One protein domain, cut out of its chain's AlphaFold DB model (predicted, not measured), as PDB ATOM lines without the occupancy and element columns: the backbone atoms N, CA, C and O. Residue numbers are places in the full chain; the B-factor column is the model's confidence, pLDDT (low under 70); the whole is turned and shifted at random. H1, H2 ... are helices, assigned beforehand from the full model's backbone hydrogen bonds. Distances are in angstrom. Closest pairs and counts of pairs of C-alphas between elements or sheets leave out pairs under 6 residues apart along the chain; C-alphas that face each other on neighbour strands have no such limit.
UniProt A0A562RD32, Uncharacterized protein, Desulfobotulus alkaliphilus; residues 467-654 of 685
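What this domain is: This is residues 467 to 654 of the 685 residues of an uncharacterized protein of Desulfobotulus alkaliphilus (UniProt A0A562RD32). An up-and-down bundle of three long helices, H3, H4 and H5, makes the core, with H2 packed on H3 and H6 on H5. H1 lies beyond H2, the short H7, H8 and H9 gather loosely on the H5 and H6 side, and an unnamed tail, residues 626 to 654, runs from H9 back past the helix ends to the H2 side. The printed part has 188 residues with nine named helices, H1 to H9 in order, and no named strand: all helix. It is compact, with a radius of gyration of the C-alphas of 16.2 A and spans of 46 by 39 by 28 A.

Where its parts are: H1 is residues 476 to 484, beginning at C-alpha 476 (28.312, 5.990, 51.326). H2 is 487 to 502, 22.3 A; H3 510 to 530, 30.3 A; H4 534 to 550, 24.3 A; H5 558 to 577, 27.1 A. H6 is 579 to 588, H7 599 to 606, H8 608 to 611, and H9 618 to 625, ending at C-alpha 625 (19.473, 20.408, 36.736).

How they stand to each other: In the bundle each helix runs against the one before. The closest C-alphas are Gly 525 and Ala 537 for the hairpin H3 and H4, 4.2 A, Leu 541 and Ala 565 for the hairpin H4 and H5, 6.4 A, and Arg 522 and Leu 568 for H3 and H5, 6.0 A. H2 touches H3 opposite ways at a shallow tilt of 18 degrees, C-alphas of Ala 498 and Ala 517 4.4 A apart. H1 and H2 only just touch, with 3 pairs of C-alphas within 8 A, closest Thr 482 and Leu 490, 7.0 A. H5 touches H6 with residues 570 to 574 alone, C-alphas of Lys 573 and Ala 582 5.2 A apart. H8 and H5 are close but not clearly touching, C-alphas of Gln 571 and Trp 611 7.5 A apart; so are H7 and H9, at Val 601 and Leu 625, 6.0 A. Every O i to N i+4 pair is within hydrogen-bond range in H4, H5, H6, H7 and H9, against 4 of 5 in H1, 11 of 12 in H2 and 16 of 17 in H3; H8 is too short for one.

The domain as a whole: The C-alphas of Asp 505 and Lys 630, the two farthest apart, are 47.6 A apart. The printed part has no cut, and no link between helices is long. Residues 645 to 646 pair with 652 to 653, antiparallel. The mean pLDDT of the printed part is 80.7; 35 residues are under 70: 467 to 477, 505 to 512, 551 to 557, 594 to 598 and 636 to 639.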
ATOM      1  N   TYR A 467      17.813  -6.007  53.986       69.50
ATOM      2  CA  TYR A 467      17.363  -4.660  54.345       69.50
ATOM      3  C   TYR A 467      18.274  -3.941  55.346       69.50
ATOM      4  O   TYR A 467      17.914  -2.879  55.861       69.50
ATOM      5  N   HIS A 468      19.441  -4.501  55.670       69.19
ATOM      6  CA  HIS A 468      20.264  -3.951  56.733       69.19
ATOM      7  C   HIS A 468      20.747  -2.532  56.393       69.19
ATOM      8  O   HIS A 468      21.516  -2.327  55.456       69.19
ATOM      9  N   ASN A 469      20.305  -1.563  57.203       54.00
ATOM     10  CA  ASN A 469      20.443  -0.111  57.030       54.00
ATOM     11  C   ASN A 469      21.707   0.381  56.275       54.00
ATOM     12  O   ASN A 469      21.533   1.074  55.271       54.00
ATOM     13  N   PRO A 470      22.956   0.013  56.646       61.06
ATOM     14  CA  PRO A 470      24.156   0.474  55.941       61.06
ATOM     15  C   PRO A 470      24.254   0.079  54.456       61.06
ATOM     16  O   PRO A 470      25.044   0.699  53.756       61.06
ATOM     17  N   PHE A 471      23.490  -0.898  53.950       63.94
ATOM     18  CA  PHE A 471      23.439  -1.227  52.514       63.94
ATOM     19  C   PHE A 471      22.317  -0.513  51.740       63.94
ATOM     20  O   PHE A 471      22.281  -0.633  50.515       63.94
ATOM     21  N   ILE A 472      21.392   0.167  52.431       59.72
ATOM     22  CA  ILE A 472      20.153   0.717  51.852       59.72
ATOM     23  C   ILE A 472      20.007   2.220  52.098       59.72
ATOM     24  O   ILE A 472      19.826   2.971  51.146       59.72
ATOM     25  N   GLU A 473      20.108   2.683  53.345       49.81
ATOM     26  CA  GLU A 473      19.932   4.107  53.684       49.81
ATOM     27  C   GLU A 473      21.229   4.919  53.536       49.81
ATOM     28  O   GLU A 473      21.220   6.143  53.662       49.81
ATOM     29  N   ASN A 474      22.358   4.248  53.299       50.25
ATOM     30  CA  ASN A 474      23.681   4.852  53.345       50.25
ATOM     31  C   ASN A 474      24.424   4.655  52.013       50.25
ATOM     32  O   ASN A 474      25.265   3.763  51.887       50.25
ATOM     33  N   ASP A 475      24.144   5.526  51.032       50.34
ATOM     34  CA  ASP A 475      24.829   5.590  49.721       50.34
ATOM     35  C   ASP A 475      26.370   5.583  49.841       50.34
ATOM     36  O   ASP A 475      27.084   5.154  48.931       50.34
ATOM     37  N   LEU A 476      26.892   6.011  50.996       55.75
ATOM     38  CA  LEU A 476      28.312   5.990  51.326       55.75
ATOM     39  C   LEU A 476      28.923   4.583  51.374       55.75
ATOM     40  O   LEU A 476      30.100   4.470  51.059       55.75
ATOM     41  N   LEU A 477      28.202   3.507  51.723       66.62
ATOM     42  CA  LEU A 477      28.853   2.195  51.900       66.62
ATOM     43  C   LEU A 477      29.429   1.656  50.586       66.62
ATOM     44  O   LEU A 477      30.588   1.244  50.540       66.62
ATOM     45  N   TYR A 478      28.632   1.659  49.516       74.31
ATOM     46  CA  TYR A 478      29.113   1.227  48.204       74.31
ATOM     47  C   TYR A 478      30.111   2.230  47.613       74.31
ATOM     48  O   TYR A 478      31.047   1.800  46.945       74.31
ATOM     49  N   GLY A 479      29.977   3.525  47.933       70.44
ATOM     50  CA  GLY A 479      30.965   4.562  47.616       70.44
ATOM     51  C   GLY A 479      32.335   4.302  48.252       70.44
ATOM     52  O   GLY A 479      33.313   4.147  47.530       70.44
ATOM     53  N   GLU A 480      32.412   4.153  49.577       71.12
ATOM     54  CA  GLU A 480      33.637   3.793  50.312       71.12
ATOM     55  C   GLU A 480      34.255   2.487  49.788       71.12
ATOM     56  O   GLU A 480      35.475   2.352  49.692       71.12
ATOM     57  N   LEU A 481      33.419   1.519  49.403       74.81
ATOM     58  CA  LEU A 481      33.882   0.276  48.797       74.81
ATOM     59  C   LEU A 481      34.417   0.448  47.362       74.81
ATOM     60  O   LEU A 481      35.143  -0.438  46.920       74.81
ATOM     61  N   THR A 482      34.140   1.542  46.635       72.56
ATOM     62  CA  THR A 482      34.804   1.803  45.333       72.56
ATOM     63  C   THR A 482      36.297   2.091  45.475       72.56
ATOM     64  O   THR A 482      37.055   1.739  44.572       72.56
ATOM     65  N   ASP A 483      36.725   2.646  46.612       71.19
ATOM     66  CA  ASP A 483      38.141   2.872  46.922       71.19
ATOM     67  C   ASP A 483      38.820   1.604  47.483       71.19
ATOM     68  O   ASP A 483      40.018   1.394  47.289       71.19
ATOM     69  N   GLU A 484      38.060   0.733  48.162       72.50
ATOM     70  CA  GLU A 484      38.565  -0.504  48.790       72.50
ATOM     71  C   GLU A 484      38.537  -1.739  47.857       72.50
ATOM     72  O   GLU A 484      39.263  -2.707  48.104       72.50
ATOM     73  N   LEU A 485      37.722  -1.749  46.792       78.06
ATOM     74  CA  LEU A 485      37.524  -2.900  45.897       78.06
ATOM     75  C   LEU A 485      37.780  -2.587  44.421       78.06
ATOM     76  O   LEU A 485      37.226  -1.655  43.847       78.06
ATOM     77  N   SER A 486      38.461  -3.511  43.732       84.75
ATOM     78  CA  SER A 486      38.445  -3.527  42.264       84.75
ATOM     79  C   SER A 486      37.004  -3.689  41.728       84.75
ATOM     80  O   SER A 486      36.252  -4.495  42.300       84.75
ATOM     81  N   PRO A 487      36.646  -3.073  40.582       86.12
ATOM     82  CA  PRO A 487      35.317  -3.168  39.968       86.12
ATOM     83  C   PRO A 487      34.773  -4.597  39.831       86.12
ATOM     84  O   PRO A 487      33.585  -4.829  40.054       86.12
ATOM     85  N   ARG A 488      35.649  -5.578  39.563       88.75
ATOM     86  CA  ARG A 488      35.345  -7.021  39.534       88.75
ATOM     87  C   ARG A 488      34.601  -7.523  40.779       88.75
ATOM     88  O   ARG A 488      33.671  -8.318  40.653       88.75
ATOM     89  N   TYR A 489      35.051  -7.137  41.973       87.38
ATOM     90  CA  TYR A 489      34.500  -7.628  43.242       87.38
ATOM     91  C   TYR A 489      33.306  -6.794  43.697       87.38
ATOM     92  O   TYR A 489      32.308  -7.364  44.134       87.38
ATOM     93  N   LEU A 490      33.364  -5.473  43.509       88.56
ATOM     94  CA  LEU A 490      32.244  -4.583  43.810       88.56
ATOM     95  C   LEU A 490      31.017  -4.903  42.940       88.56
ATOM     96  O   LEU A 490      29.917  -5.043  43.464       88.56
ATOM     97  N   GLY A 491      31.206  -5.153  41.639       89.94
ATOM     98  CA  GLY A 491      30.131  -5.608  40.751       89.94
ATOM     99  C   GLY A 491      29.502  -6.934  41.194       89.94
ATOM    100  O   GLY A 491      28.285  -7.084  41.142       89.94
ATOM    101  N   LYS A 492      30.301  -7.885  41.708       91.88
ATOM    102  CA  LYS A 492      29.770  -9.145  42.266       91.88
ATOM    103  C   LYS A 492      28.920  -8.910  43.518       91.88
ATOM    104  O   LYS A 492      27.963  -9.649  43.720       91.88
ATOM    105  N   LEU A 493      29.284  -7.939  44.358       90.56
ATOM    106  CA  LEU A 493      28.543  -7.606  45.576       90.56
ATOM    107  C   LEU A 493      27.223  -6.892  45.249       90.56
ATOM    108  O   LEU A 493      26.180  -7.304  45.749       90.56
ATOM    109  N   LEU A 494      27.262  -5.895  44.357       91.19
ATOM    110  CA  LEU A 494      26.086  -5.157  43.879       91.19
ATOM    111  C   LEU A 494      25.047  -6.088  43.235       91.19
ATOM    112  O   LEU A 494      23.879  -6.063  43.617       91.19
ATOM    113  N   LEU A 495      25.480  -6.953  42.307       93.06
ATOM    114  CA  LEU A 495      24.601  -7.921  41.641       93.06
ATOM    115  C   LEU A 495      24.002  -8.927  42.632       93.06
ATOM    116  O   LEU A 495      22.815  -9.229  42.560       93.06
ATOM    117  N   TYR A 496      24.809  -9.423  43.578       93.06
ATOM    118  CA  TYR A 496      24.324 -10.332  44.615       93.06
ATOM    119  C   TYR A 496      23.247  -9.670  45.481       93.06
ATOM    120  O   TYR A 496      22.205 -10.274  45.716       93.06
ATOM    121  N   HIS A 497      23.467  -8.426  45.913       90.44
ATOM    122  CA  HIS A 497      22.508  -7.698  46.740       90.44
ATOM    123  C   HIS A 497      21.189  -7.429  46.004       90.44
ATOM    124  O   HIS A 497      20.122  -7.690  46.559       90.44
ATOM    125  N   ALA A 498      21.252  -6.988  44.743       89.38
ATOM    126  CA  ALA A 498      20.063  -6.756  43.924       89.38
ATOM    127  C   ALA A 498      19.209  -8.028  43.774       89.38
ATOM    128  O   ALA A 498      17.993  -7.978  43.946       89.38
ATOM    129  N   GLU A 499      19.835  -9.183  43.527       91.19
ATOM    130  CA  GLU A 499      19.116 -10.458  43.408       91.19
ATOM    131  C   GLU A 499      18.593 -10.983  44.757       91.19
ATOM    132  O   GLU A 499      17.528 -11.593  44.781       91.19
ATOM    133  N   GLN A 500      19.268 -10.722  45.887       89.69
ATOM    134  CA  GLN A 500      18.697 -11.034  47.209       89.69
ATOM    135  C   GLN A 500      17.441 -10.201  47.499       89.69
ATOM    136  O   GLN A 500      16.467 -10.751  48.000       89.69
ATOM    137  N   LEU A 501      17.429  -8.910  47.145       84.81
ATOM    138  CA  LEU A 501      16.253  -8.048  47.319       84.81
ATOM    139  C   LEU A 501      15.076  -8.459  46.421       84.81
ATOM    140  O   LEU A 501      13.929  -8.398  46.858       84.81
ATOM    141  N   LEU A 502      15.341  -8.913  45.192       85.56
ATOM    142  CA  LEU A 502      14.303  -9.410  44.276       85.56
ATOM    143  C   LEU A 502      13.754 -10.801  44.649       85.56
ATOM    144  O   LEU A 502      12.706 -11.186  44.134       85.56
ATOM    145  N   ALA A 503      14.430 -11.549  45.524       85.38
ATOM    146  CA  ALA A 503      14.018 -12.885  45.964       85.38
ATOM    147  C   ALA A 503      13.096 -12.888  47.205       85.38
ATOM    148  O   ALA A 503      12.827 -13.953  47.761       85.38
ATOM    149  N   LEU A 504      12.639 -11.719  47.669       78.81
ATOM    150  CA  LEU A 504      11.852 -11.570  48.897       78.81
ATOM    151  C   LEU A 504      10.337 -11.695  48.650       78.81
ATOM    152  O   LEU A 504       9.728 -10.887  47.947       78.81
ATOM    153  N   ASP A 505       9.707 -12.668  49.311       61.84
ATOM    154  CA  ASP A 505       8.268 -12.966  49.199       61.84
ATOM    155  C   ASP A 505       7.351 -12.064  50.068       61.84
ATOM    156  O   ASP A 505       6.130 -12.230  50.051       61.84
ATOM    157  N   GLU A 506       7.891 -11.107  50.837       57.03
ATOM    158  CA  GLU A 506       7.105 -10.342  51.825       57.03
ATOM    159  C   GLU A 506       6.341  -9.136  51.214       57.03
ATOM    160  O   GLU A 506       6.969  -8.207  50.697       57.03
ATOM    161  N   PRO A 507       4.986  -9.086  51.273       46.16
ATOM    162  CA  PRO A 507       4.204  -8.146  50.456       46.16
ATOM    163  C   PRO A 507       4.310  -6.663  50.834       46.16
ATOM    164  O   PRO A 507       4.112  -5.814  49.964       46.16
ATOM    165  N   GLU A 508       4.556  -6.340  52.110       49.28
ATOM    166  CA  GLU A 508       4.583  -4.946  52.589       49.28
ATOM    167  C   GLU A 508       5.886  -4.228  52.194       49.28
ATOM    168  O   GLU A 508       5.841  -3.063  51.800       49.28
ATOM    169  N   ASP A 509       7.022  -4.939  52.169       57.50
ATOM    170  CA  ASP A 509       8.331  -4.360  51.835       57.50
ATOM    171  C   ASP A 509       8.736  -4.515  50.355       57.50
ATOM    172  O   ASP A 509       9.654  -3.829  49.890       57.50
ATOM    173  N   GLN A 510       8.041  -5.354  49.574       60.81
ATOM    174  CA  GLN A 510       8.336  -5.596  48.148       60.81
ATOM    175  C   GLN A 510       8.401  -4.325  47.283       60.81
ATOM    176  O   GLN A 510       9.152  -4.274  46.314       60.81
ATOM    177  N   VAL A 511       7.629  -3.285  47.612       61.62
ATOM    178  CA  VAL A 511       7.651  -1.996  46.891       61.62
ATOM    179  C   VAL A 511       9.000  -1.275  47.082       61.62
ATOM    180  O   VAL A 511       9.509  -0.612  46.170       61.62
ATOM    181  N   THR A 512       9.597  -1.436  48.263       68.44
ATOM    182  CA  THR A 512      10.826  -0.767  48.695       68.44
ATOM    183  C   THR A 512      12.069  -1.545  48.266       68.44
ATOM    184  O   THR A 512      12.971  -0.940  47.684       68.44
ATOM    185  N   SER A 513      12.132  -2.868  48.471       72.31
ATOM    186  CA  SER A 513      13.248  -3.709  47.973       72.31
ATOM    187  C   SER A 513      13.436  -3.574  46.475       72.31
ATOM    188  O   SER A 513      14.558  -3.414  46.003       72.31
ATOM    189  N   TYR A 514      12.336  -3.589  45.733       76.69
ATOM    190  CA  TYR A 514      12.341  -3.491  44.286       76.69
ATOM    191  C   TYR A 514      13.006  -2.200  43.776       76.69
ATOM    192  O   TYR A 514      13.857  -2.236  42.887       76.69
ATOM    193  N   THR A 515      12.692  -1.057  44.391       77.81
ATOM    194  CA  THR A 515      13.300   0.239  44.044       77.81
ATOM    195  C   THR A 515      14.793   0.278  44.398       77.81
ATOM    196  O   THR A 515      15.605   0.773  43.615       77.81
ATOM    197  N   HIS A 516      15.196  -0.332  45.518       80.12
ATOM    198  CA  HIS A 516      16.615  -0.480  45.865       80.12
ATOM    199  C   HIS A 516      17.355  -1.448  44.927       80.12
ATOM    200  O   HIS A 516      18.498  -1.180  44.561       80.12
ATOM    201  N   ALA A 517      16.712  -2.517  44.452       85.88
ATOM    202  CA  ALA A 517      17.280  -3.401  43.439       85.88
ATOM    203  C   ALA A 517      17.527  -2.658  42.113       85.88
ATOM    204  O   ALA A 517      18.602  -2.801  41.530       85.88
ATOM    205  N   VAL A 518      16.596  -1.805  41.667       86.94
ATOM    206  CA  VAL A 518      16.788  -0.939  40.484       86.94
ATOM    207  C   VAL A 518      17.948   0.048  40.687       86.94
ATOM    208  O   VAL A 518      18.763   0.218  39.775       86.94
ATOM    209  N   LEU A 519      18.092   0.647  41.875       84.88
ATOM    210  CA  LEU A 519      19.231   1.514  42.218       84.88
ATOM    211  C   LEU A 519      20.574   0.758  42.176       84.88
ATOM    212  O   LEU A 519      21.529   1.231  41.555       84.88
ATOM    213  N   LEU A 520      20.650  -0.434  42.773       88.38
ATOM    214  CA  LEU A 520      21.846  -1.288  42.743       88.38
ATOM    215  C   LEU A 520      22.194  -1.714  41.311       88.38
ATOM    216  O   LEU A 520      23.368  -1.708  40.933       88.38
ATOM    217  N   TYR A 521      21.188  -2.005  40.483       91.38
ATOM    218  CA  TYR A 521      21.380  -2.270  39.059       91.38
ATOM    219  C   TYR A 521      21.891  -1.039  38.293       91.38
ATOM    220  O   TYR A 521      22.804  -1.179  37.476       91.38
ATOM    221  N   ARG A 522      21.418   0.178  38.601       90.81
ATOM    222  CA  ARG A 522      21.999   1.420  38.054       90.81
ATOM    223  C   ARG A 522      23.474   1.562  38.437       90.81
ATOM    224  O   ARG A 522      24.288   1.887  37.574       90.81
ATOM    225  N   GLN A 523      23.833   1.311  39.699       88.44
ATOM    226  CA  GLN A 523      25.224   1.388  40.170       88.44
ATOM    227  C   GLN A 523      26.115   0.335  39.487       88.44
ATOM    228  O   GLN A 523      27.208   0.662  39.018       88.44
ATOM    229  N   PHE A 524      25.630  -0.904  39.348       91.81
ATOM    230  CA  PHE A 524      26.298  -1.980  38.606       91.81
ATOM    231  C   PHE A 524      26.536  -1.594  37.137       91.81
ATOM    232  O   PHE A 524      27.661  -1.679  36.644       91.81
ATOM    233  N   GLY A 525      25.506  -1.093  36.447       90.88
ATOM    234  CA  GLY A 525      25.607  -0.644  35.057       90.88
ATOM    235  C   GLY A 525      26.594   0.514  34.875       90.88
ATOM    236  O   GLY A 525      27.440   0.467  33.981       90.88
ATOM    237  N   ALA A 526      26.554   1.520  35.752       87.75
ATOM    238  CA  ALA A 526      27.478   2.655  35.718       87.75
ATOM    239  C   ALA A 526      28.940   2.214  35.938       87.75
ATOM    240  O   ALA A 526      29.856   2.675  35.248       87.75
ATOM    241  N   LEU A 527      29.173   1.275  36.859       88.38
ATOM    242  CA  LEU A 527      30.502   0.729  37.129       88.38
ATOM    243  C   LEU A 527      31.012  -0.163  35.982       88.38
ATOM    244  O   LEU A 527      32.192  -0.085  35.631       88.38
ATOM    245  N   ALA A 528      30.139  -0.952  35.347       90.25
ATOM    246  CA  ALA A 528      30.462  -1.708  34.136       90.25
ATOM    247  C   ALA A 528      30.897  -0.772  32.995       90.25
ATOM    248  O   ALA A 528      31.922  -0.998  32.349       90.25
ATOM    249  N   ALA A 529      30.165   0.327  32.796       86.88
ATOM    250  CA  ALA A 529      30.479   1.342  31.797       86.88
ATOM    251  C   ALA A 529      31.865   1.983  32.034       86.88
ATOM    252  O   ALA A 529      32.686   2.026  31.116       86.88
ATOM    253  N   ARG A 530      32.187   2.373  33.280       82.38
ATOM    254  CA  ARG A 530      33.530   2.872  33.666       82.38
ATOM    255  C   ARG A 530      34.647   1.838  33.534       82.38
ATOM    256  O   ARG A 530      35.792   2.220  33.309       82.38
ATOM    257  N   SER A 531      34.316   0.555  33.657       86.56
ATOM    258  CA  SER A 531      35.249  -0.568  33.476       86.56
ATOM    259  C   SER A 531      35.498  -0.908  31.998       86.56
ATOM    260  O   SER A 531      36.133  -1.917  31.699       86.56
ATOM    261  N   GLY A 532      34.982  -0.105  31.056       85.56
ATOM    262  CA  GLY A 532      35.115  -0.339  29.616       85.56
ATOM    263  C   GLY A 532      34.184  -1.424  29.067       85.56
ATOM    264  O   GLY A 532      34.468  -1.986  28.013       85.56
ATOM    265  N   GLN A 533      33.080  -1.734  29.759       88.56
ATOM    266  CA  GLN A 533      32.148  -2.819  29.411       88.56
ATOM    267  C   GLN A 533      30.741  -2.283  29.048       88.56
ATOM    268  O   GLN A 533      29.751  -2.648  29.694       88.56
ATOM    269  N   PRO A 534      30.594  -1.434  28.007       87.50
ATOM    270  CA  PRO A 534      29.316  -0.793  27.672       87.50
ATOM    271  C   PRO A 534      28.215  -1.796  27.297       87.50
ATOM    272  O   PRO A 534      27.039  -1.528  27.516       87.50
ATOM    273  N   HIS A 535      28.573  -2.984  26.798       89.50
ATOM    274  CA  HIS A 535      27.609  -4.040  26.487       89.50
ATOM    275  C   HIS A 535      26.993  -4.685  27.745       89.50
ATOM    276  O   HIS A 535      25.817  -5.042  27.727       89.50
ATOM    277  N   ILE A 536      27.744  -4.789  28.852       91.88
ATOM    278  CA  ILE A 536      27.210  -5.253  30.145       91.88
ATOM    279  C   ILE A 536      26.286  -4.180  30.728       91.88
ATOM    280  O   ILE A 536      25.188  -4.493  31.188       91.88
ATOM    281  N   ALA A 537      26.685  -2.911  30.646       90.56
ATOM    282  CA  ALA A 537      25.858  -1.784  31.066       90.56
ATOM    283  C   ALA A 537      24.546  -1.684  30.254       90.56
ATOM    284  O   ALA A 537      23.482  -1.514  30.842       90.56
ATOM    285  N   ALA A 538      24.582  -1.900  28.934       91.81
ATOM    286  CA  ALA A 538      23.383  -1.949  28.091       91.81
ATOM    287  C   ALA A 538      22.467  -3.146  28.419       91.81
ATOM    288  O   ALA A 538      21.251  -2.986  28.509       91.81
ATOM    289  N   ALA A 539      23.030  -4.335  28.667       93.44
ATOM    290  CA  ALA A 539      22.256  -5.488  29.137       93.44
ATOM    291  C   ALA A 539      21.621  -5.232  30.518       93.44
ATOM    292  O   ALA A 539      20.492  -5.651  30.774       93.44
ATOM    293  N   THR A 540      22.322  -4.503  31.390       94.75
ATOM    294  CA  THR A 540      21.821  -4.083  32.707       94.75
ATOM    295  C   THR A 540      20.650  -3.113  32.571       94.75
ATOM    296  O   THR A 540      19.623  -3.310  33.212       94.75
ATOM    297  N   LEU A 541      20.753  -2.120  31.682       93.94
ATOM    298  CA  LEU A 541      19.656  -1.201  31.377       93.94
ATOM    299  C   LEU A 541      18.420  -1.953  30.850       93.94
ATOM    300  O   LEU A 541      17.309  -1.711  31.315       93.94
ATOM    301  N   ALA A 542      18.602  -2.929  29.955       93.44
ATOM    302  CA  ALA A 542      17.505  -3.777  29.481       93.44
ATOM    303  C   ALA A 542      16.848  -4.588  30.619       93.44
ATOM    304  O   ALA A 542      15.624  -4.715  30.656       93.44
ATOM    305  N   ARG A 543      17.634  -5.089  31.585       91.88
ATOM    306  CA  ARG A 543      17.113  -5.748  32.797       91.88
ATOM    307  C   ARG A 543      16.334  -4.773  33.687       91.88
ATOM    308  O   ARG A 543      15.274  -5.149  34.178       91.88
ATOM    309  N   MET A 544      16.803  -3.534  33.852       91.75
ATOM    310  CA  MET A 544      16.069  -2.488  34.580       91.75
ATOM    311  C   MET A 544      14.719  -2.184  33.918       91.75
ATOM    312  O   MET A 544      13.710  -2.162  34.615       91.75
ATOM    313  N   HIS A 545      14.664  -2.028  32.590       90.50
ATOM    314  CA  HIS A 545      13.393  -1.842  31.875       90.50
ATOM    315  C   HIS A 545      12.461  -3.052  32.007       90.50
ATOM    316  O   HIS A 545      11.291  -2.871  32.333       90.50
ATOM    317  N   GLN A 546      12.974  -4.280  31.847       88.31
ATOM    318  CA  GLN A 546      12.177  -5.500  32.024       88.31
ATOM    319  C   GLN A 546      11.523  -5.554  33.409       88.31
ATOM    320  O   GLN A 546      10.350  -5.908  33.519       88.31
ATOM    321  N   LEU A 547      12.277  -5.207  34.457       85.38
ATOM    322  CA  LEU A 547      11.727  -5.057  35.797       85.38
ATOM    323  C   LEU A 547      10.613  -3.993  35.756       85.38
ATOM    324  O   LEU A 547       9.454  -4.334  35.995       85.38
ATOM    325  N   ILE A 548      10.939  -2.743  35.390       84.75
ATOM    326  CA  ILE A 548      10.040  -1.566  35.436       84.75
ATOM    327  C   ILE A 548       8.705  -1.788  34.703       84.75
ATOM    328  O   ILE A 548       7.672  -1.297  35.162       84.75
ATOM    329  N   GLU A 549       8.712  -2.533  33.598       81.06
ATOM    330  CA  GLU A 549       7.522  -2.883  32.811       81.06
ATOM    331  C   GLU A 549       6.694  -4.026  33.424       81.06
ATOM    332  O   GLU A 549       5.471  -4.061  33.265       81.06
ATOM    333  N   SER A 550       7.332  -4.962  34.134       71.31
ATOM    334  CA  SER A 550       6.671  -6.163  34.668       71.31
ATOM    335  C   SER A 550       5.724  -5.904  35.849       71.31
ATOM    336  O   SER A 550       4.833  -6.716  36.101       71.31
ATOM    337  N   ASP A 551       5.857  -4.767  36.543       57.75
ATOM    338  CA  ASP A 551       5.188  -4.489  37.826       57.75
ATOM    339  C   ASP A 551       4.017  -3.483  37.710       57.75
ATOM    340  O   ASP A 551       3.937  -2.447  38.378       57.75
ATOM    341  N   SER A 552       3.067  -3.796  36.823       49.53
ATOM    342  CA  SER A 552       1.892  -2.950  36.527       49.53
ATOM    343  C   SER A 552       0.958  -2.565  37.705       49.53
ATOM    344  O   SER A 552       0.222  -1.589  37.541       49.53
ATOM    345  N   PRO A 553       0.923  -3.227  38.888       48.50
ATOM    346  CA  PRO A 553       0.118  -2.752  40.023       48.50
ATOM    347  C   PRO A 553       0.707  -1.550  40.787       48.50
ATOM    348  O   PRO A 553      -0.010  -0.931  41.574       48.50
ATOM    349  N   ARG A 554       1.998  -1.218  40.615       56.59
ATOM    350  CA  ARG A 554       2.760  -0.348  41.542       56.59
ATOM    351  C   ARG A 554       3.179   1.001  40.944       56.59
ATOM    352  O   ARG A 554       4.333   1.416  41.020       56.59
ATOM    353  N   ALA A 555       2.208   1.741  40.413       56.34
ATOM    354  CA  ALA A 555       2.431   3.024  39.731       56.34
ATOM    355  C   ALA A 555       3.193   4.102  40.544       56.34
ATOM    356  O   ALA A 555       3.758   5.015  39.948       56.34
ATOM    357  N   LEU A 556       3.231   4.018  41.884       56.19
ATOM    358  CA  LEU A 556       3.750   5.085  42.754       56.19
ATOM    359  C   LEU A 556       5.269   5.331  42.643       56.19
ATOM    360  O   LEU A 556       5.708   6.455  42.857       56.19
ATOM    361  N   LEU A 557       6.063   4.299  42.321       66.00
ATOM    362  CA  LEU A 557       7.533   4.390  42.204       66.00
ATOM    363  C   LEU A 557       8.040   4.168  40.769       66.00
ATOM    364  O   LEU A 557       9.246   4.177  40.526       66.00
ATOM    365  N   HIS A 558       7.131   3.997  39.803       74.75
ATOM    366  CA  HIS A 558       7.480   3.797  38.395       74.75
ATOM    367  C   HIS A 558       8.265   4.990  37.823       74.75
ATOM    368  O   HIS A 558       9.232   4.786  37.095       74.75
ATOM    369  N   ASP A 559       7.908   6.223  38.198       75.69
ATOM    370  CA  ASP A 559       8.612   7.433  37.752       75.69
ATOM    371  C   ASP A 559      10.054   7.495  38.297       75.69
ATOM    372  O   ASP A 559      10.997   7.612  37.520       75.69
ATOM    373  N   ILE A 560      10.254   7.279  39.605       76.19
ATOM    374  CA  ILE A 560      11.590   7.247  40.238       76.19
ATOM    375  C   ILE A 560      12.484   6.175  39.595       76.19
ATOM    376  O   ILE A 560      13.621   6.457  39.211       76.19
ATOM    377  N   ASN A 561      11.959   4.961  39.409       82.38
ATOM    378  CA  ASN A 561      12.701   3.873  38.771       82.38
ATOM    379  C   ASN A 561      13.008   4.165  37.289       82.38
ATOM    380  O   ASN A 561      14.104   3.862  36.813       82.38
ATOM    381  N   SER A 562      12.101   4.843  36.581       86.69
ATOM    382  CA  SER A 562      12.339   5.329  35.217       86.69
ATOM    383  C   SER A 562      13.423   6.414  35.165       86.69
ATOM    384  O   SER A 562      14.226   6.423  34.231       86.69
ATOM    385  N   LYS A 563      13.531   7.288  36.178       86.56
ATOM    386  CA  LYS A 563      14.648   8.244  36.283       86.56
ATOM    387  C   LYS A 563      15.987   7.540  36.518       86.56
ATOM    388  O   LYS A 563      16.956   7.903  35.854       86.56
ATOM    389  N   PHE A 564      16.051   6.496  37.352       86.38
ATOM    390  CA  PHE A 564      17.274   5.686  37.492       86.38
ATOM    391  C   PHE A 564      17.698   5.022  36.171       86.38
ATOM    392  O   PHE A 564      18.887   5.039  35.839       86.38
ATOM    393  N   ALA A 565      16.752   4.491  35.390       90.12
ATOM    394  CA  ALA A 565      17.032   3.946  34.058       90.12
ATOM    395  C   ALA A 565      17.557   5.029  33.094       90.12
ATOM    396  O   ALA A 565      18.619   4.852  32.495       90.12
ATOM    397  N   LEU A 566      16.899   6.194  33.030       91.00
ATOM    398  CA  LEU A 566      17.323   7.339  32.210       91.00
ATOM    399  C   LEU A 566      18.729   7.852  32.584       91.00
ATOM    400  O   LEU A 566      19.491   8.292  31.721       91.00
ATOM    401  N   MET A 567      19.115   7.788  33.861       88.94
ATOM    402  CA  MET A 567      20.471   8.137  34.306       88.94
ATOM    403  C   MET A 567      21.532   7.159  33.774       88.94
ATOM    404  O   MET A 567      22.600   7.602  33.358       88.94
ATOM    405  N   LEU A 568      21.253   5.853  33.718       90.75
ATOM    406  CA  LEU A 568      22.173   4.887  33.102       90.75
ATOM    407  C   LEU A 568      22.180   4.993  31.566       90.75
ATOM    408  O   LEU A 568      23.239   4.918  30.943       90.75
ATOM    409  N   GLU A 569      21.021   5.215  30.945       92.44
ATOM    410  CA  GLU A 569      20.893   5.390  29.494       92.44
ATOM    411  C   GLU A 569      21.675   6.611  28.989       92.44
ATOM    412  O   GLU A 569      22.390   6.539  27.990       92.44
ATOM    413  N   THR A 570      21.600   7.730  29.710       90.69
ATOM    414  CA  THR A 570      22.357   8.946  29.376       90.69
ATOM    415  C   THR A 570      23.861   8.753  29.530       90.69
ATOM    416  O   THR A 570      24.603   9.172  28.643       90.69
ATOM    417  N   GLN A 571      24.323   8.055  30.574       88.19
ATOM    418  CA  GLN A 571      25.730   7.656  30.701       88.19
ATOM    419  C   GLN A 571      26.180   6.777  29.523       88.19
ATOM    420  O   GLN A 571      27.242   7.015  28.955       88.19
ATOM    421  N   LEU A 572      25.363   5.809  29.100       88.44
ATOM    422  CA  LEU A 572      25.651   4.985  27.924       88.44
ATOM    423  C   LEU A 572      25.743   5.818  26.640       88.44
ATOM    424  O   LEU A 572      26.725   5.686  25.911       88.44
ATOM    425  N   LYS A 573      24.792   6.725  26.397       89.50
ATOM    426  CA  LYS A 573      24.797   7.607  25.218       89.50
ATOM    427  C   LYS A 573      25.993   8.549  25.178       89.50
ATOM    428  O   LYS A 573      26.586   8.717  24.118       89.50
ATOM    429  N   VAL A 574      26.406   9.099  26.322       87.69
ATOM    430  CA  VAL A 574      27.657   9.869  26.435       87.69
ATOM    431  C   VAL A 574      28.856   9.049  25.949       87.69
ATOM    432  O   VAL A 574      29.722   9.585  25.260       87.69
ATOM    433  N   LEU A 575      28.904   7.759  26.289       83.25
ATOM    434  CA  LEU A 575      30.023   6.866  25.981       83.25
ATOM    435  C   LEU A 575      30.020   6.340  24.540       83.25
ATOM    436  O   LEU A 575      31.095   6.086  23.998       83.25
ATOM    437  N   THR A 576      28.851   6.156  23.921       83.62
ATOM    438  CA  THR A 576      28.727   5.599  22.561       83.62
ATOM    439  C   THR A 576      28.558   6.655  21.471       83.62
ATOM    440  O   THR A 576      29.018   6.447  20.351       83.62
ATOM    441  N   GLU A 577      27.884   7.765  21.773       88.06
ATOM    442  CA  GLU A 577      27.445   8.784  20.806       88.06
ATOM    443  C   GLU A 577      27.943  10.204  21.154       88.06
ATOM    444  O   GLU A 577      27.802  11.117  20.339       88.06
ATOM    445  N   GLY A 578      28.526  10.406  22.342       86.88
ATOM    446  CA  GLY A 578      29.019  11.698  22.826       86.88
ATOM    447  C   GLY A 578      27.986  12.531  23.609       86.88
ATOM    448  O   GLY A 578      26.798  12.196  23.660       86.88
ATOM    449  N   PRO A 579      28.420  13.639  24.246       88.12
ATOM    450  CA  PRO A 579      27.577  14.417  25.160       88.12
ATOM    451  C   PRO A 579      26.389  15.104  24.472       88.12
ATOM    452  O   PRO A 579      25.323  15.208  25.073       88.12
ATOM    453  N   GLU A 580      26.520  15.521  23.208       90.62
ATOM    454  CA  GLU A 580      25.430  16.193  22.486       90.62
ATOM    455  C   GLU A 580      24.228  15.264  22.263       90.62
ATOM    456  O   GLU A 580      23.087  15.640  22.526       90.62
ATOM    457  N   SER A 581      24.481  14.016  21.861       89.69
ATOM    458  CA  SER A 581      23.439  12.999  21.676       89.69
ATOM    459  C   SER A 581      22.745  12.645  22.994       89.69
ATOM    460  O   SER A 581      21.532  12.434  23.016       89.69
ATOM    461  N   ALA A 582      23.479  12.656  24.112       89.19
ATOM    462  CA  ALA A 582      22.900  12.481  25.442       89.19
ATOM    463  C   ALA A 582      22.002  13.662  25.860       89.19
ATOM    464  O   ALA A 582      20.925  13.433  26.412       89.19
ATOM    465  N   TYR A 583      22.377  14.908  25.548       91.38
ATOM    466  CA  TYR A 583      21.521  16.080  25.785       91.38
ATOM    467  C   TYR A 583      20.260  16.093  24.917       91.38
ATOM    468  O   TYR A 583      19.180  16.424  25.409       91.38
ATOM    469  N   LEU A 584      20.372  15.714  23.642       91.50
ATOM    470  CA  LEU A 584      19.217  15.593  22.750       91.50
ATOM    471  C   LEU A 584      18.256  14.497  23.226       91.50
ATOM    472  O   LEU A 584      17.045  14.708  23.232       91.50
ATOM    473  N   HIS A 585      18.787  13.362  23.688       90.88
ATOM    474  CA  HIS A 585      17.988  12.298  24.295       90.88
ATOM    475  C   HIS A 585      17.297  12.756  25.585       90.88
ATOM    476  O   HIS A 585      16.095  12.556  25.741       90.88
ATOM    477  N   LEU A 586      18.012  13.453  26.474       88.88
ATOM    478  CA  LEU A 586      17.423  14.055  27.677       88.88
ATOM    479  C   LEU A 586      16.260  14.989  27.352       88.88
ATOM    480  O   LEU A 586      15.234  14.939  28.027       88.88
ATOM    481  N   LEU A 587      16.400  15.816  26.314       89.56
ATOM    482  CA  LEU A 587      15.339  16.717  25.874       89.56
ATOM    483  C   LEU A 587      14.105  15.947  25.373       89.56
ATOM    484  O   LEU A 587      12.981  16.331  25.689       89.56
ATOM    485  N   GLN A 588      14.307  14.848  24.639       90.25
ATOM    486  CA  GLN A 588      13.227  13.979  24.153       90.25
ATOM    487  C   GLN A 588      12.490  13.257  25.293       90.25
ATOM    488  O   GLN A 588      11.269  13.136  25.239       90.25
ATOM    489  N   GLN A 589      13.206  12.838  26.340       87.81
ATOM    490  CA  GLN A 589      12.639  12.164  27.520       87.81
ATOM    491  C   GLN A 589      12.078  13.135  28.584       87.81
ATOM    492  O   GLN A 589      11.759  12.725  29.700       87.81
ATOM    493  N   GLY A 590      11.965  14.433  28.273       83.25
ATOM    494  CA  GLY A 590      11.424  15.448  29.189       83.25
ATOM    495  C   GLY A 590      12.358  15.851  30.340       83.25
ATOM    496  O   GLY A 590      11.932  16.546  31.262       83.25
ATOM    497  N   GLY A 591      13.630  15.450  30.287       82.88
ATOM    498  CA  GLY A 591      14.656  15.753  31.281       82.88
ATOM    499  C   GLY A 591      14.604  14.893  32.549       82.88
ATOM    500  O   GLY A 591      13.686  14.104  32.798       82.88
ATOM    501  N   TRP A 592      15.631  15.052  33.387       79.38
ATOM    502  CA  TRP A 592      15.726  14.330  34.657       79.38
ATOM    503  C   TRP A 592      14.679  14.787  35.678       79.38
ATOM    504  O   TRP A 592      14.013  13.944  36.268       79.38
ATOM    505  N   ILE A 593      14.500  16.098  35.875       76.12
ATOM    506  CA  ILE A 593      13.687  16.621  36.983       76.12
ATOM    507  C   ILE A 593      12.227  16.824  36.571       76.12
ATOM    508  O   ILE A 593      11.903  17.756  35.825       76.12
ATOM    509  N   VAL A 594      11.353  16.004  37.153       63.59
ATOM    510  CA  VAL A 594       9.899  16.203  37.222       63.59
ATOM    511  C   VAL A 594       9.543  16.520  38.681       63.59
ATOM    512  O   VAL A 594      10.118  15.943  39.604       63.59
ATOM    513  N   ASP A 595       8.654  17.493  38.886       62.06
ATOM    514  CA  ASP A 595       8.215  17.989  40.200       62.06
ATOM    515  C   ASP A 595       9.366  18.268  41.201       62.06
ATOM    516  O   ASP A 595      10.345  18.927  40.838       62.06
ATOM    517  N   ASP A 596       9.243  17.832  42.460       56.88
ATOM    518  CA  ASP A 596      10.165  18.142  43.573       56.88
ATOM    519  C   ASP A 596      11.324  17.125  43.740       56.88
ATOM    520  O   ASP A 596      11.951  17.042  44.799       56.88
ATOM    521  N   GLN A 597      11.662  16.354  42.697       63.94
ATOM    522  CA  GLN A 597      12.693  15.294  42.720       63.94
ATOM    523  C   GLN A 597      14.147  15.819  42.753       63.94
ATOM    524  O   GLN A 597      14.980  15.510  41.900       63.94
ATOM    525  N   ARG A 598      14.496  16.606  43.776       69.81
ATOM    526  CA  ARG A 598      15.831  17.217  43.940       69.81
ATOM    527  C   ARG A 598      16.955  16.221  44.246       69.81
ATOM    528  O   ARG A 598      18.122  16.590  44.148       69.81
ATOM    529  N   TRP A 599      16.635  14.972  44.583       73.44
ATOM    530  CA  TRP A 599      17.632  13.931  44.856       73.44
ATOM    531  C   TRP A 599      18.533  13.647  43.639       73.44
ATOM    532  O   TRP A 599      19.725  13.413  43.819       73.44
ATOM    533  N   ILE A 600      18.016  13.776  42.407       75.62
ATOM    534  CA  ILE A 600      18.799  13.577  41.170       75.62
ATOM    535  C   ILE A 600      19.928  14.613  41.063       75.62
ATOM    536  O   ILE A 600      21.052  14.290  40.685       75.62
ATOM    537  N   VAL A 601      19.644  15.860  41.456       81.00
ATOM    538  CA  VAL A 601      20.651  16.929  41.523       81.00
ATOM    539  C   VAL A 601      21.736  16.569  42.538       81.00
ATOM    540  O   VAL A 601      22.916  16.760  42.260       81.00
ATOM    541  N   SER A 602      21.356  15.988  43.680       77.06
ATOM    542  CA  SER A 602      22.311  15.535  44.693       77.06
ATOM    543  C   SER A 602      23.205  14.393  44.190       77.06
ATOM    544  O   SER A 602      24.412  14.472  44.385       77.06
ATOM    545  N   ASP A 603      22.672  13.375  43.503       75.81
ATOM    546  CA  ASP A 603      23.482  12.276  42.934       75.81
ATOM    547  C   ASP A 603      24.550  12.795  41.957       75.81
ATOM    548  O   ASP A 603      25.718  12.400  42.028       75.81
ATOM    549  N   ILE A 604      24.150  13.718  41.076       81.06
ATOM    550  CA  ILE A 604      24.998  14.272  40.013       81.06
ATOM    551  C   ILE A 604      26.069  15.222  40.569       81.06
ATOM    552  O   ILE A 604      27.201  15.226  40.074       81.06
ATOM    553  N   LEU A 605      25.740  16.013  41.597       81.38
ATOM    554  CA  LEU A 605      26.694  16.902  42.267       81.38
ATOM    555  C   LEU A 605      27.657  16.151  43.197       81.38
ATOM    556  O   LEU A 605      28.819  16.545  43.282       81.38
ATOM    557  N   SER A 606      27.210  15.078  43.860       73.75
ATOM    558  CA  SER A 606      28.062  14.239  44.718       73.75
ATOM    559  C   SER A 606      29.058  13.390  43.926       73.75
ATOM    560  O   SER A 606      30.119  13.058  44.446       73.75
ATOM    561  N   ASN A 607      28.746  13.055  42.669       75.00
ATOM    562  CA  ASN A 607      29.570  12.189  41.823       75.00
ATOM    563  C   ASN A 607      29.977  12.870  40.500       75.00
ATOM    564  O   ASN A 607      29.693  12.336  39.420       75.00
ATOM    565  N   PRO A 608      30.628  14.048  40.524       77.25
ATOM    566  CA  PRO A 608      30.782  14.873  39.328       77.25
ATOM    567  C   PRO A 608      31.668  14.206  38.260       77.25
ATOM    568  O   PRO A 608      31.454  14.424  37.068       77.25
ATOM    569  N   ASP A 609      32.585  13.320  38.658       75.69
ATOM    570  CA  ASP A 609      33.441  12.549  37.747       75.69
ATOM    571  C   ASP A 609      32.661  11.548  36.875       75.69
ATOM    572  O   ASP A 609      33.045  11.311  35.729       75.69
ATOM    573  N   LEU A 610      31.538  10.995  37.365       73.88
ATOM    574  CA  LEU A 610      30.657  10.111  36.574       73.88
ATOM    575  C   LEU A 610      30.005  10.844  35.398       73.88
ATOM    576  O   LEU A 610      29.627  10.230  34.402       73.88
ATOM    577  N   TRP A 611      29.862  12.159  35.536       83.50
ATOM    578  CA  TRP A 611      29.141  13.032  34.620       83.50
ATOM    579  C   TRP A 611      30.077  14.033  33.924       83.50
ATOM    580  O   TRP A 611      29.606  14.906  33.194       83.50
ATOM    581  N   ALA A 612      31.398  13.908  34.109       82.88
ATOM    582  CA  ALA A 612      32.412  14.841  33.615       82.88
ATOM    583  C   ALA A 612      32.297  15.206  32.116       82.88
ATOM    584  O   ALA A 612      32.511  16.376  31.792       82.88
ATOM    585  N   PRO A 613      31.902  14.302  31.190       85.62
ATOM    586  CA  PRO A 613      31.677  14.680  29.792       85.62
ATOM    587  C   PRO A 613      30.508  15.656  29.584       85.62
ATOM    588  O   PRO A 613      30.564  16.469  28.669       85.62
ATOM    589  N   LEU A 614      29.473  15.620  30.431       86.38
ATOM    590  CA  LEU A 614      28.374  16.593  30.396       86.38
ATOM    591  C   LEU A 614      28.806  17.935  31.010       86.38
ATOM    592  O   LEU A 614      28.459  18.991  30.497       86.38
ATOM    593  N   TYR A 615      29.672  17.934  32.028       87.44
ATOM    594  CA  TYR A 615      30.261  19.174  32.564       87.44
ATOM    595  C   TYR A 615      31.115  19.969  31.547       87.44
ATOM    596  O   TYR A 615      31.559  21.070  31.876       87.44
ATOM    597  N   GLN A 616      31.325  19.474  30.319       85.31
ATOM    598  CA  GLN A 616      31.896  20.257  29.216       85.31
ATOM    599  C   GLN A 616      30.956  21.385  28.752       85.31
ATOM    600  O   GLN A 616      31.432  22.484  28.470       85.31
ATOM    601  N   ASP A 617      29.636  21.157  28.740       89.62
ATOM    602  CA  ASP A 617      28.619  22.183  28.470       89.62
ATOM    603  C   ASP A 617      27.811  22.457  29.748       89.62
ATOM    604  O   ASP A 617      26.694  21.981  29.972       89.62
ATOM    605  N   ARG A 618      28.427  23.247  30.633       91.56
ATOM    606  CA  ARG A 618      27.854  23.601  31.940       91.56
ATOM    607  C   ARG A 618      26.520  24.340  31.803       91.56
ATOM    608  O   ARG A 618      25.685  24.203  32.690       91.56
ATOM    609  N   ALA A 619      26.288  25.066  30.706       90.50
ATOM    610  CA  ALA A 619      25.033  25.772  30.460       90.50
ATOM    611  C   ALA A 619      23.885  24.795  30.145       90.50
ATOM    612  O   ALA A 619      22.817  24.891  30.758       90.50
ATOM    613  N   LYS A 620      24.107  23.803  29.267       91.50
ATOM    614  CA  LYS A 620      23.130  22.722  29.027       91.50
ATOM    615  C   LYS A 620      22.901  21.882  30.281       91.50
ATOM    616  O   LYS A 620      21.754  21.570  30.599       91.50
ATOM    617  N   LEU A 621      23.954  21.556  31.036       90.00
ATOM    618  CA  LEU A 621      23.809  20.806  32.289       90.00
ATOM    619  C   LEU A 621      22.995  21.584  33.341       90.00
ATOM    620  O   LEU A 621      22.081  21.023  33.941       90.00
ATOM    621  N   ALA A 622      23.273  22.880  33.520       88.75
ATOM    622  CA  ALA A 622      22.552  23.754  34.449       88.75
ATOM    623  C   ALA A 622      21.048  23.822  34.134       88.75
ATOM    624  O   ALA A 622      20.226  23.741  35.049       88.75
ATOM    625  N   TYR A 623      20.688  23.874  32.846       90.06
ATOM    626  CA  TYR A 623      19.298  23.825  32.387       90.06
ATOM    627  C   TYR A 623      18.574  22.543  32.837       90.06
ATOM    628  O   TYR A 623      17.512  22.627  33.458       90.06
ATOM    629  N   PHE A 624      19.157  21.361  32.600       87.44
ATOM    630  CA  PHE A 624      18.537  20.086  32.997       87.44
ATOM    631  C   PHE A 624      18.500  19.863  34.517       87.44
ATOM    632  O   PHE A 624      17.608  19.167  35.003       87.44
ATOM    633  N   LEU A 625      19.429  20.467  35.268       86.19
ATOM    634  CA  LEU A 625      19.473  20.408  36.736       86.19
ATOM    635  C   LEU A 625      18.666  21.515  37.435       86.19
ATOM    636  O   LEU A 625      18.502  21.460  38.653       86.19
ATOM    637  N   ARG A 626      18.148  22.503  36.691       86.50
ATOM    638  CA  ARG A 626      17.473  23.706  37.222       86.50
ATOM    639  C   ARG A 626      18.327  24.464  38.262       86.50
ATOM    640  O   ARG A 626      17.806  24.932  39.273       86.50
ATOM    641  N   LEU A 627      19.631  24.576  38.001       86.75
ATOM    642  CA  LEU A 627      20.612  25.298  38.826       86.75
ATOM    643  C   LEU A 627      21.185  26.510  38.079       86.75
ATOM    644  O   LEU A 627      21.130  26.563  36.852       86.75
ATOM    645  N   ASP A 628      21.807  27.448  38.800       88.00
ATOM    646  CA  ASP A 628      22.673  28.444  38.165       88.00
ATOM    647  C   ASP A 628      24.008  27.796  37.755       88.00
ATOM    648  O   ASP A 628      24.610  27.030  38.509       88.00
ATOM    649  N   GLU A 629      24.551  28.165  36.590       89.69
ATOM    650  CA  GLU A 629      25.820  27.609  36.077       89.69
ATOM    651  C   GLU A 629      27.020  27.847  37.021       89.69
ATOM    652  O   GLU A 629      28.034  27.147  36.973       89.69
ATOM    653  N   LYS A 630      26.927  28.848  37.900       88.44
ATOM    654  CA  LYS A 630      27.942  29.162  38.915       88.44
ATOM    655  C   LYS A 630      28.034  28.089  40.016       88.44
ATOM    656  O   LYS A 630      29.111  27.920  40.576       88.44
ATOM    657  N   ASP A 631      26.942  27.367  40.277       85.38
ATOM    658  CA  ASP A 631      26.811  26.405  41.381       85.38
ATOM    659  C   ASP A 631      27.260  24.987  40.970       85.38
ATOM    660  O   ASP A 631      27.382  24.095  41.807       85.38
ATOM    661  N   LEU A 632      27.546  24.770  39.679       85.88
ATOM    662  CA  LEU A 632      28.060  23.502  39.163       85.88
ATOM    663  C   LEU A 632      29.571  23.341  39.422       85.88
ATOM    664  O   LEU A 632      30.339  24.256  39.106       85.88
ATOM    665  N   PRO A 633      30.057  22.171  39.877       85.00
ATOM    666  CA  PRO A 633      31.489  21.898  39.961       85.00
ATOM    667  C   PRO A 633      32.171  21.871  38.579       85.00
ATOM    668  O   PRO A 633      31.548  21.996  37.518       85.00
ATOM    669  N   ARG A 634      33.500  21.732  38.596       83.00
ATOM    670  CA  ARG A 634      34.349  21.523  37.412       83.00
ATOM    671  C   ARG A 634      35.216  20.275  37.643       83.00
ATOM    672  O   ARG A 634      36.354  20.430  38.081       83.00
ATOM    673  N   PRO A 635      34.670  19.061  37.444       80.19
ATOM    674  CA  PRO A 635      35.419  17.821  37.644       80.19
ATOM    675  C   PRO A 635      36.601  17.703  36.681       80.19
ATOM    676  O   PRO A 635      36.583  18.248  35.573       80.19
ATOM    677  N   ALA A 636      37.618  16.950  37.093       68.81
ATOM    678  CA  ALA A 636      38.669  16.514  36.187       68.81
ATOM    679  C   ALA A 636      38.145  15.362  35.316       68.81
ATOM    680  O   ALA A 636      37.384  14.513  35.774       68.81
ATOM    681  N   ALA A 637      38.566  15.302  34.052       62.53
ATOM    682  CA  ALA A 637      38.205  14.186  33.186       62.53
ATOM    683  C   ALA A 637      38.898  12.897  33.664       62.53
ATOM    684  O   ALA A 637      40.087  12.694  33.415       62.53
ATOM    685  N   SER A 638      38.151  12.024  34.342       64.50
ATOM    686  CA  SER A 638      38.620  10.686  34.713       64.50
ATOM    687  C   SER A 638      38.623   9.759  33.485       64.50
ATOM    688  O   SER A 638      37.559   9.544  32.901       64.50
ATOM    689  N   PRO A 639      39.773   9.189  33.072       68.06
ATOM    690  CA  PRO A 639      39.825   8.267  31.943       68.06
ATOM    691  C   PRO A 639      39.128   6.940  32.273       68.06
ATOM    692  O   PRO A 639      39.177   6.449  33.400       68.06
ATOM    693  N   ILE A 640      38.505   6.333  31.263       74.69
ATOM    694  CA  ILE A 640      37.935   4.983  31.350       74.69
ATOM    695  C   ILE A 640      39.090   3.984  31.375       74.69
ATOM    696  O   ILE A 640      39.925   3.977  30.470       74.69
ATOM    697  N   ILE A 641      39.129   3.129  32.396       78.94
ATOM    698  CA  ILE A 641      40.155   2.094  32.538       78.94
ATOM    699  C   ILE A 641      39.480   0.748  32.291       78.94
ATOM    700  O   ILE A 641      38.638   0.309  33.072       78.94
ATOM    701  N   ALA A 642      39.856   0.102  31.190       82.88
ATOM    702  CA  ALA A 642      39.331  -1.193  30.782       82.88
ATOM    703  C   ALA A 642      39.734  -2.282  31.798       82.88
ATOM    704  O   ALA A 642      40.924  -2.525  32.001       82.88
ATOM    705  N   GLN A 643      38.760  -2.917  32.462       85.50
ATOM    706  CA  GLN A 643      38.992  -3.879  33.551       85.50
ATOM    707  C   GLN A 643      38.027  -5.082  33.504       85.50
ATOM    708  O   GLN A 643      36.922  -4.972  32.960       85.50
ATOM    709  N   PRO A 644      38.402  -6.241  34.084       87.62
ATOM    710  CA  PRO A 644      37.518  -7.400  34.155       87.62
ATOM    711  C   PRO A 644      36.288  -7.113  35.026       87.62
ATOM    712  O   PRO A 644      36.418  -6.598  36.137       87.62
ATOM    713  N   TYR A 645      35.098  -7.487  34.555       91.94
ATOM    714  CA  TYR A 645      33.829  -7.166  35.220       91.94
ATOM    715  C   TYR A 645      32.833  -8.339  35.132       91.94
ATOM    716  O   TYR A 645      32.840  -9.055  34.129       91.94
ATOM    717  N   PRO A 646      31.998  -8.606  36.156       93.31
ATOM    718  CA  PRO A 646      30.935  -9.610  36.068       93.31
ATOM    719  C   PRO A 646      29.853  -9.233  35.047       93.31
ATOM    720  O   PRO A 646      29.419  -8.089  34.988       93.31
ATOM    721  N   ASP A 647      29.363 -10.208  34.286       91.69
ATOM    722  CA  ASP A 647      28.072 -10.089  33.604       91.69
ATOM    723  C   ASP A 647      26.894 -10.329  34.572       91.69
ATOM    724  O   ASP A 647      27.089 -10.671  35.740       91.69
ATOM    725  N   LEU A 648      25.658 -10.192  34.080       90.69
ATOM    726  CA  LEU A 648      24.427 -10.426  34.853       90.69
ATOM    727  C   LEU A 648      24.258 -11.875  35.360       90.69
ATOM    728  O   LEU A 648      23.375 -12.132  36.168       90.69
ATOM    729  N   THR A 649      25.094 -12.827  34.926       88.62
ATOM    730  CA  THR A 649      25.143 -14.196  35.481       88.62
ATOM    731  C   THR A 649      26.207 -14.349  36.578       88.62
ATOM    732  O   THR A 649      26.452 -15.450  37.069       88.62
ATOM    733  N   GLY A 650      26.887 -13.257  36.947       83.81
ATOM    734  CA  GLY A 650      28.007 -13.235  37.890       83.81
ATOM    735  C   GLY A 650      29.333 -13.739  37.306       83.81
ATOM    736  O   GLY A 650      30.339 -13.807  38.026       83.81
ATOM    737  N   LYS A 651      29.376 -14.085  36.011       87.94
ATOM    738  CA  LYS A 651      30.576 -14.599  35.344       87.94
ATOM    739  C   LYS A 651      31.470 -13.441  34.917       87.94
ATOM    740  O   LYS A 651      31.033 -12.536  34.215       87.94
ATOM    741  N   ILE A 652      32.744 -13.487  35.306       87.88
ATOM    742  CA  ILE A 652      33.711 -12.451  34.922       87.88
ATOM    743  C   ILE A 652      33.964 -12.491  33.413       87.88
ATOM    744  O   ILE A 652      34.242 -13.548  32.839       87.88
ATOM    745  N   ARG A 653      33.875 -11.316  32.793       87.38
ATOM    746  CA  ARG A 653      34.291 -11.023  31.427       87.38
ATOM    747  C   ARG A 653      35.555 -10.182  31.480       87.38
ATOM    748  O   ARG A 653      35.615  -9.192  32.206       87.38
ATOM    749  N   GLU A 654      36.555 -10.591  30.711       81.44
ATOM    750  CA  GLU A 654      37.740  -9.774  30.463       81.44
ATOM    751  C   GLU A 654      37.359  -8.522  29.668       81.44
ATOM    752  O   GLU A 654      36.343  -8.500  28.964       81.44
TER     753      GLU A 654